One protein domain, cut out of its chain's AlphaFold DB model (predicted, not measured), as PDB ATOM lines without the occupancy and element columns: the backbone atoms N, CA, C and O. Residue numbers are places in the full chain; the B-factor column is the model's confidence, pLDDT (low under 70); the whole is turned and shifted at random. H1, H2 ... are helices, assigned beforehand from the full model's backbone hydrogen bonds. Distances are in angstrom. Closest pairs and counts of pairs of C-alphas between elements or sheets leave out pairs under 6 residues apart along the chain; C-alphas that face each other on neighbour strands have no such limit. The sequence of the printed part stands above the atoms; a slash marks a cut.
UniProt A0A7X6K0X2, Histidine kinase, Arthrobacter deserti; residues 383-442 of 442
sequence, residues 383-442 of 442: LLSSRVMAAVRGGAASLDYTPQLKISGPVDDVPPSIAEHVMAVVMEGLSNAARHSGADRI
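Overview. This is residues 383 to 442 of the 442 residues of the protein "Histidine kinase" of Arthrobacter deserti (UniProt A0A7X6K0X2). Two helices, H2 and the shorter H1, lie side by side and run the same way, and the long link between them runs back along their length from the end of H1 to the start of H2. After H2, residues 437 to 442 fold back at its far end. The printed part has 60 residues, with two named helices in the order H1, H2, and no named strand; the class is all helix. It is compact, with a radius of gyration of the C-alphas of 11.9 A, and only just elongated, spanning 34 by 17 by 16 A.

Along the chain. H2, residues 416 to 436, measures 29.9 A from C-alpha 416 at (66.352, 63.798, -77.747) to C-alpha 436 at (75.986, 55.863, -104.878). H1, residues 384 to 396, measures 18.3 A and begins at C-alpha 384, (72.371, 68.153, -82.192).

Arrangement. H2 and H1 touch, their closest C-alphas being those of Ala 419 and Leu 384, 6.2 A apart. They stand at a shallow tilt of 17 degrees. Every O i to N i+4 pair is within hydrogen-bond range in H1, and 16 of 17 in H2.

Size, cuts and confidence. The C-alphas farthest apart, those of Asp 413 and Gly 438, are 34.3 A apart. The link from H1 to H2, residues 397 to 415, is long. The printed part has no cut. Residues 396 to 401 have pLDDT under 70.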
ATOM      1  N   LEU A 383      74.893  68.962 -78.187       77.56
ATOM      2  CA  LEU A 383      73.993  69.707 -79.063       77.56
ATOM      3  C   LEU A 383      73.867  68.980 -80.413       77.56
ATOM      4  O   LEU A 383      74.870  68.537 -80.989       77.56
ATOM      5  N   LEU A 384      72.644  68.858 -80.936       82.50
ATOM      6  CA  LEU A 384      72.371  68.153 -82.192       82.50
ATOM      7  C   LEU A 384      73.167  68.765 -83.352       82.50
ATOM      8  O   LEU A 384      73.721  68.035 -84.174       82.50
ATOM      9  N   SER A 385      73.301  70.092 -83.379       83.06
ATOM     10  CA  SER A 385      74.132  70.815 -84.348       83.06
ATOM     11  C   SER A 385      75.586  70.328 -84.361       83.06
ATOM     12  O   SER A 385      76.175  70.133 -85.429       83.06
ATOM     13  N   SER A 386      76.144  70.059 -83.179       79.31
ATOM     14  CA  SER A 386      77.522  69.590 -83.000       79.31
ATOM     15  C   SER A 386      77.682  68.133 -83.446       79.31
ATOM     16  O   SER A 386      78.641  67.811 -84.151       79.31
ATOM     17  N   ARG A 387      76.700  67.272 -83.134       83.19
ATOM     18  CA  ARG A 387      76.653  65.868 -83.590       83.19
ATOM     19  C   ARG A 387      76.566  65.765 -85.114       83.19
ATOM     20  O   ARG A 387      77.311  64.994 -85.719       83.19
ATOM     21  N   VAL A 388      75.721  66.579 -85.749       87.25
ATOM     22  CA  VAL A 388      75.576  66.630 -87.215       87.25
ATOM     23  C   VAL A 388      76.868  67.117 -87.879       87.25
ATOM     24  O   VAL A 388      77.329  66.503 -88.839       87.25
ATOM     25  N   MET A 389      77.509  68.167 -87.351       84.69
ATOM     26  CA  MET A 389      78.811  68.630 -87.854       84.69
ATOM     27  C   MET A 389      79.903  67.559 -87.738       84.69
ATOM     28  O   MET A 389      80.714  67.404 -88.653       84.69
ATOM     29  N   ALA A 390      79.949  66.827 -86.623       79.94
ATOM     30  CA  ALA A 390      80.902  65.737 -86.427       79.94
ATOM     31  C   ALA A 390      80.664  64.585 -87.417       79.94
ATOM     32  O   ALA A 390      81.614  64.116 -88.037       79.94
ATOM     33  N   ALA A 391      79.406  64.191 -87.633       82.44
ATOM     34  CA  ALA A 391      79.024  63.171 -88.610       82.44
ATOM     35  C   ALA A 391      79.412  63.549 -90.047       82.44
ATOM     36  O   ALA A 391      80.025  62.748 -90.753       82.44
ATOM     37  N   VAL A 392      79.116  64.783 -90.467       84.69
ATOM     38  CA  VAL A 392      79.461  65.269 -91.813       84.69
ATOM     39  C   VAL A 392      80.978  65.318 -92.015       84.69
ATOM     40  O   VAL A 392      81.463  64.901 -93.065       84.69
ATOM     41  N   ARG A 393      81.745  65.744 -91.003       76.81
ATOM     42  CA  ARG A 393      83.218  65.699 -91.047       76.81
ATOM     43  C   ARG A 393      83.764  64.274 -91.070       76.81
ATOM     44  O   ARG A 393      84.672  63.994 -91.844       76.81
ATOM     45  N   GLY A 394      83.205  63.374 -90.263       73.69
ATOM     46  CA  GLY A 394      83.600  61.966 -90.245       73.69
ATOM     47  C   GLY A 394      83.375  61.284 -91.597       73.69
ATOM     48  O   GLY A 394      84.247  60.562 -92.072       73.69
ATOM     49  N   GLY A 395      82.248  61.565 -92.257       71.06
ATOM     50  CA  GLY A 395      81.970  61.043 -93.598       71.06
ATOM     51  C   GLY A 395      82.756  61.729 -94.720       71.06
ATOM     52  O   GLY A 395      82.994  61.103 -95.753       71.06
ATOM     53  N   ALA A 396      83.237  62.961 -94.516       66.06
ATOM     54  CA  ALA A 396      84.099  63.651 -95.480       66.06
ATOM     55  C   ALA A 396      85.414  62.900 -95.747       66.06
ATOM     56  O   ALA A 396      85.954  63.004 -96.839       66.06
ATOM     57  N   ALA A 397      85.902  62.092 -94.799       66.12
ATOM     58  CA  ALA A 397      87.091  61.260 -95.002       66.12
ATOM     59  C   ALA A 397      86.904  60.160 -96.068       66.12
ATOM     60  O   ALA A 397      87.885  59.617 -96.567       66.12
ATOM     61  N   SER A 398      85.656  59.818 -96.403       67.00
ATOM     62  CA  SER A 398      85.306  58.825 -97.431       67.00
ATOM     63  C   SER A 398      84.861  59.441 -98.765       67.00
ATOM     64  O   SER A 398      84.383  58.719 -99.635       67.00
ATOM     65  N   LEU A 399      84.995  60.762 -98.912       69.25
ATOM     66  CA  LEU A 399      84.586  61.540-100.080       69.25
ATOM     67  C   LEU A 399      85.801  62.270-100.672       69.25
ATOM     68  O   LEU A 399      86.638  62.782 -99.933       69.25
ATOM     69  N   ASP A 400      85.852  62.400-101.998       68.44
ATOM     70  CA  ASP A 400      86.919  63.140-102.700       68.44
ATOM     71  C   ASP A 400      86.736  64.675-102.644       68.44
ATOM     72  O   ASP A 400      87.501  65.439-103.233       68.44
ATOM     73  N   TYR A 401      85.707  65.151-101.940       69.69
ATOM     74  CA  TYR A 401      85.362  66.562-101.795       69.69
ATOM     75  C   TYR A 401      84.787  66.852-100.407       69.69
ATOM     76  O   TYR A 401      84.229  65.985 -99.737       69.69
ATOM     77  N   THR A 402      84.900  68.107 -99.969       71.81
ATOM     78  CA  THR A 402      84.389  68.546 -98.664       71.81
ATOM     79  C   THR A 402      82.887  68.863 -98.741       71.81
ATOM     80  O   THR A 402      82.518  69.790 -99.470       71.81
ATOM     81  N   PRO A 403      82.017  68.165 -97.985       80.06
ATOM     82  CA  PRO A 403      80.580  68.443 -97.967       80.06
ATOM     83  C   PRO A 403      80.275  69.834 -97.398       80.06
ATOM     84  O   PRO A 403      80.920  70.278 -96.442       80.06
ATOM     85  N   GLN A 404      79.264  70.516 -97.937       81.62
ATOM     86  CA  GLN A 404      78.793  71.798 -97.411       81.62
ATOM     87  C   GLN A 404      77.588  71.602 -96.492       81.62
ATOM     88  O   GLN A 404      76.495  71.249 -96.922       81.62
ATOM     89  N   LEU A 405      77.761  71.911 -95.207       84.81
ATOM     90  CA  LEU A 405      76.684  71.840 -94.227       84.81
ATOM     91  C   LEU A 405      76.075  73.223 -93.980       84.81
ATOM     92  O   LEU A 405      76.757  74.144 -93.530       84.81
ATOM     93  N   LYS A 406      74.766  73.353 -94.216       84.50
ATOM     94  CA  LYS A 406      73.981  74.535 -93.844       84.50
ATOM     95  C   LYS A 406      72.889  74.142 -92.858       84.50
ATOM     96  O   LYS A 406      71.971  73.406 -93.203       84.50
ATOM     97  N   ILE A 407      72.982  74.676 -91.647       83.81
ATOM     98  CA  ILE A 407      71.993  74.495 -90.585       83.81
ATOM     99  C   ILE A 407      71.231  75.813 -90.422       83.81
ATOM    100  O   ILE A 407      71.844  76.878 -90.369       83.81
ATOM    101  N   SER A 408      69.902  75.761 -90.364       82.06
ATOM    102  CA  SER A 408      69.055  76.944 -90.192       82.06
ATOM    103  C   SER A 408      67.923  76.676 -89.206       82.06
ATOM    104  O   SER A 408      67.229  75.671 -89.343       82.06
ATOM    105  N   GLY A 409      67.706  77.607 -88.274       79.06
ATOM    106  CA  GLY A 409      66.679  77.514 -87.230       79.06
ATOM    107  C   GLY A 409      67.213  76.995 -85.885       79.06
ATOM    108  O   GLY A 409      68.410  76.719 -85.771       79.06
ATOM    109  N   PRO A 410      66.343  76.880 -84.861       77.12
ATOM    110  CA  PRO A 410      66.706  76.432 -83.515       77.12
ATOM    111  C   PRO A 410      66.829  74.901 -83.457       77.12
ATOM    112  O   PRO A 410      66.025  74.205 -82.848       77.12
ATOM    113  N   VAL A 411      67.825  74.348 -84.151       80.81
ATOM    114  CA  VAL A 411      68.000  72.888 -84.273       80.81
ATOM    115  C   VAL A 411      68.374  72.193 -82.964       80.81
ATOM    116  O   VAL A 411      68.211  70.982 -82.853       80.81
ATOM    117  N   ASP A 412      68.860  72.947 -81.983       77.94
ATOM    118  CA  ASP A 412      69.272  72.420 -80.684       77.94
ATOM    119  C   ASP A 412      68.114  72.351 -79.668       77.94
ATOM    120  O   ASP A 412      68.266  71.719 -78.628       77.94
ATOM    121  N   ASP A 413      66.932  72.892 -80.002       80.19
ATOM    122  CA  ASP A 413      65.706  72.808 -79.183       80.19
ATOM    123  C   ASP A 413      64.882  71.530 -79.469       80.19
ATOM    124  O   ASP A 413      63.742  71.372 -79.025       80.19
ATOM    125  N   VAL A 414      65.437  70.604 -80.255       80.88
ATOM    126  CA  VAL A 414      64.761  69.378 -80.691       80.88
ATOM    127  C   VAL A 414      64.799  68.311 -79.581       80.88
ATOM    128  O   VAL A 414      65.864  68.058 -79.017       80.88
ATOM    129  N   PRO A 415      63.676  67.615 -79.285       80.44
ATOM    130  CA  PRO A 415      63.649  66.532 -78.303       80.44
ATOM    131  C   PRO A 415      64.680  65.423 -78.593       80.44
ATOM    132  O   PRO A 415      64.851  65.052 -79.760       80.44
ATOM    133  N   PRO A 416      65.301  64.805 -77.564       71.81
ATOM    134  CA  PRO A 416      66.352  63.798 -77.747       71.81
ATOM    135  C   PRO A 416      65.966  62.616 -78.651       71.81
ATOM    136  O   PRO A 416      66.773  62.179 -79.467       71.81
ATOM    137  N   SER A 417      64.717  62.147 -78.573       77.00
ATOM    138  CA  SER A 417      64.207  61.058 -79.419       77.00
ATOM    139  C   SER A 417      64.198  61.414 -80.910       77.00
ATOM    140  O   SER A 417      64.502  60.581 -81.757       77.00
ATOM    141  N   ILE A 418      63.900  62.670 -81.251       84.31
ATOM    142  CA  ILE A 418      63.927  63.154 -82.636       84.31
ATOM    143  C   ILE A 418      65.376  63.381 -83.084       84.31
ATOM    144  O   ILE A 418      65.721  63.051 -84.216       84.31
ATOM    145  N   ALA A 419      66.235  63.881 -82.193       82.12
ATOM    146  CA  ALA A 419      67.656  64.079 -82.464       82.12
ATOM    147  C   ALA A 419      68.365  62.769 -82.871       82.12
ATOM    148  O   ALA A 419      69.167  62.769 -83.805       82.12
ATOM    149  N   GLU A 420      68.040  61.638 -82.234       77.38
ATOM    150  CA  GLU A 420      68.556  60.316 -82.624       77.38
ATOM    151  C   GLU A 420      68.128  59.903 -84.038       77.38
ATOM    152  O   GLU A 420      68.963  59.471 -84.837       77.38
ATOM    153  N   HIS A 421      66.852  60.091 -84.382       85.38
ATOM    154  CA  HIS A 421      66.351  59.789 -85.723       85.38
ATOM    155  C   HIS A 421      66.969  60.693 -86.796       85.38
ATOM    156  O   HIS A 421      67.346  60.204 -87.860       85.38
ATOM    157  N   VAL A 422      67.133  61.989 -86.514       88.50
ATOM    158  CA  VAL A 422      67.811  62.925 -87.425       88.50
ATOM    159  C   VAL A 422      69.249  62.476 -87.675       88.50
ATOM    160  O   VAL A 422      69.679  62.441 -88.825       88.50
ATOM    161  N   MET A 423      69.975  62.065 -86.633       88.06
ATOM    162  CA  MET A 423      71.340  61.557 -86.787       88.06
ATOM    163  C   MET A 423      71.406  60.294 -87.645       88.06
ATOM    164  O   MET A 423      72.286  60.193 -88.498       88.06
ATOM    165  N   ALA A 424      70.469  59.359 -87.470       82.00
ATOM    166  CA  ALA A 424      70.393  58.164 -88.308       82.00
ATOM    167  C   ALA A 424      70.163  58.521 -89.788       82.00
ATOM    168  O   ALA A 424      70.860  58.007 -90.661       82.00
ATOM    169  N   VAL A 425      69.244  59.454 -90.069       90.38
ATOM    170  CA  VAL A 425      68.952  59.920 -91.436       90.38
ATOM    171  C   VAL A 425      70.152  60.637 -92.054       90.38
ATOM    172  O   VAL A 425      70.476  60.386 -93.211       90.38
ATOM    173  N   VAL A 426      70.832  61.505 -91.300       89.25
ATOM    174  CA  VAL A 426      72.019  62.231 -91.779       89.25
ATOM    175  C   VAL A 426      73.157  61.264 -92.106       89.25
ATOM    176  O   VAL A 426      73.754  61.376 -93.174       89.25
ATOM    177  N   MET A 427      73.442  60.302 -91.224       83.44
ATOM    178  CA  MET A 427      74.509  59.316 -91.435       83.44
ATOM    179  C   MET A 427      74.230  58.419 -92.644       83.44
ATOM    180  O   MET A 427      75.111  58.220 -93.481       83.44
ATOM    181  N   GLU A 428      73.003  57.910 -92.762       83.75
ATOM    182  CA  GLU A 428      72.601  57.058 -93.883       83.75
ATOM    183  C   GLU A 428      72.557  57.842 -95.201       83.75
ATOM    184  O   GLU A 428      73.036  57.368 -96.231       83.75
ATOM    185  N   GLY A 429      72.058  59.082 -95.169       86.81
ATOM    186  CA  GLY A 429      72.054  59.982 -96.320       86.81
ATOM    187  C   GLY A 429      73.466  60.284 -96.821       86.81
ATOM    188  O   GLY A 429      73.721  60.189 -98.021       86.81
ATOM    189  N   LEU A 430      74.399  60.574 -95.910       83.75
ATOM    190  CA  LEU A 430      75.801  60.827 -96.241       83.75
ATOM    191  C   LEU A 430      76.492  59.573 -96.796       83.75
ATOM    192  O   LEU A 430      77.201  59.651 -97.795       83.75
ATOM    193  N   SER A 431      76.237  58.408 -96.195       81.06
ATOM    194  CA  SER A 431      76.729  57.101 -96.649       81.06
ATOM    195  C   SER A 431      76.240  56.757 -98.064       81.06
ATOM    196  O   SER A 431      77.032  56.363 -98.924       81.06
ATOM    197  N   ASN A 432      74.949  56.961 -98.337       82.69
ATOM    198  CA  ASN A 432      74.362  56.719 -99.653       82.69
ATOM    199  C   ASN A 432      74.872  57.710-100.694       82.69
ATOM    200  O   ASN A 432      75.184  57.317-101.820       82.69
ATOM    201  N   ALA A 433      75.020  58.978-100.318       81.81
ATOM    202  CA  ALA A 433      75.594  59.974-101.203       81.81
ATOM    203  C   ALA A 433      77.056  59.636-101.547       81.81
ATOM    204  O   ALA A 433      77.417  59.658-102.723       81.81
ATOM    205  N   ALA A 434      77.861  59.212-100.568       77.06
ATOM    206  CA  ALA A 434      79.252  58.821-100.786       77.06
ATOM    207  C   ALA A 434      79.412  57.573-101.666       77.06
ATOM    208  O   ALA A 434      80.293  57.534-102.519       77.06
ATOM    209  N   ARG A 435      78.561  56.552-101.497       75.06
ATOM    210  CA  ARG A 435      78.690  55.292-102.253       75.06
ATOM    211  C   ARG A 435      77.994  55.289-103.609       75.06
ATOM    212  O   ARG A 435      78.394  54.519-104.481       75.06
ATOM    213  N   HIS A 436      76.931  56.075-103.778       76.69
ATOM    214  CA  HIS A 436      75.986  55.863-104.878       76.69
ATOM    215  C   HIS A 436      75.608  57.118-105.671       76.69
ATOM    216  O   HIS A 436      74.986  56.972-106.720       76.69
ATOM    217  N   SER A 437      75.950  58.335-105.228       77.38
ATOM    218  CA  SER A 437      75.453  59.544-105.913       77.38
ATOM    219  C   SER A 437      76.194  59.898-107.203       77.38
ATOM    220  O   SER A 437      75.593  60.509-108.084       77.38
ATOM    221  N   GLY A 438      77.489  59.573-107.309       71.31
ATOM    222  CA  GLY A 438      78.347  60.079-108.388       71.31
ATOM    223  C   GLY A 438      78.414  61.612-108.457       71.31
ATOM    224  O   GLY A 438      78.728  62.154-109.511       71.31
ATOM    225  N   ALA A 439      78.051  62.314-107.378       72.75
ATOM    226  CA  ALA A 439      78.022  63.768-107.335       72.75
ATOM    227  C   ALA A 439      79.411  64.336-107.029       72.75
ATOM    228  O   ALA A 439      80.114  63.798-106.179       72.75
ATOM    229  N   ASP A 440      79.750  65.469-107.643       71.75
ATOM    230  CA  ASP A 440      80.985  66.224-107.364       71.75
ATOM    231  C   ASP A 440      80.817  67.231-106.203       71.75
ATOM    232  O   ASP A 440      81.742  67.970-105.857       71.75
ATOM    233  N   ARG A 441      79.603  67.333-105.634       75.31
ATOM    234  CA  ARG A 441      79.268  68.221-104.511       75.31
ATOM    235  C   ARG A 441      78.058  67.705-103.731       75.31
ATOM    236  O   ARG A 441      77.048  67.360-104.344       75.31
ATOM    237  N   ILE A 442      78.144  67.757-102.398       71.12
ATOM    238  CA  ILE A 442      77.063  67.469-101.438       71.12
ATOM    239  C   ILE A 442      76.846  68.681-100.542       71.12
ATOM    240  O   ILE A 442      77.858  69.207-100.014       71.12
TER     241      ILE A 442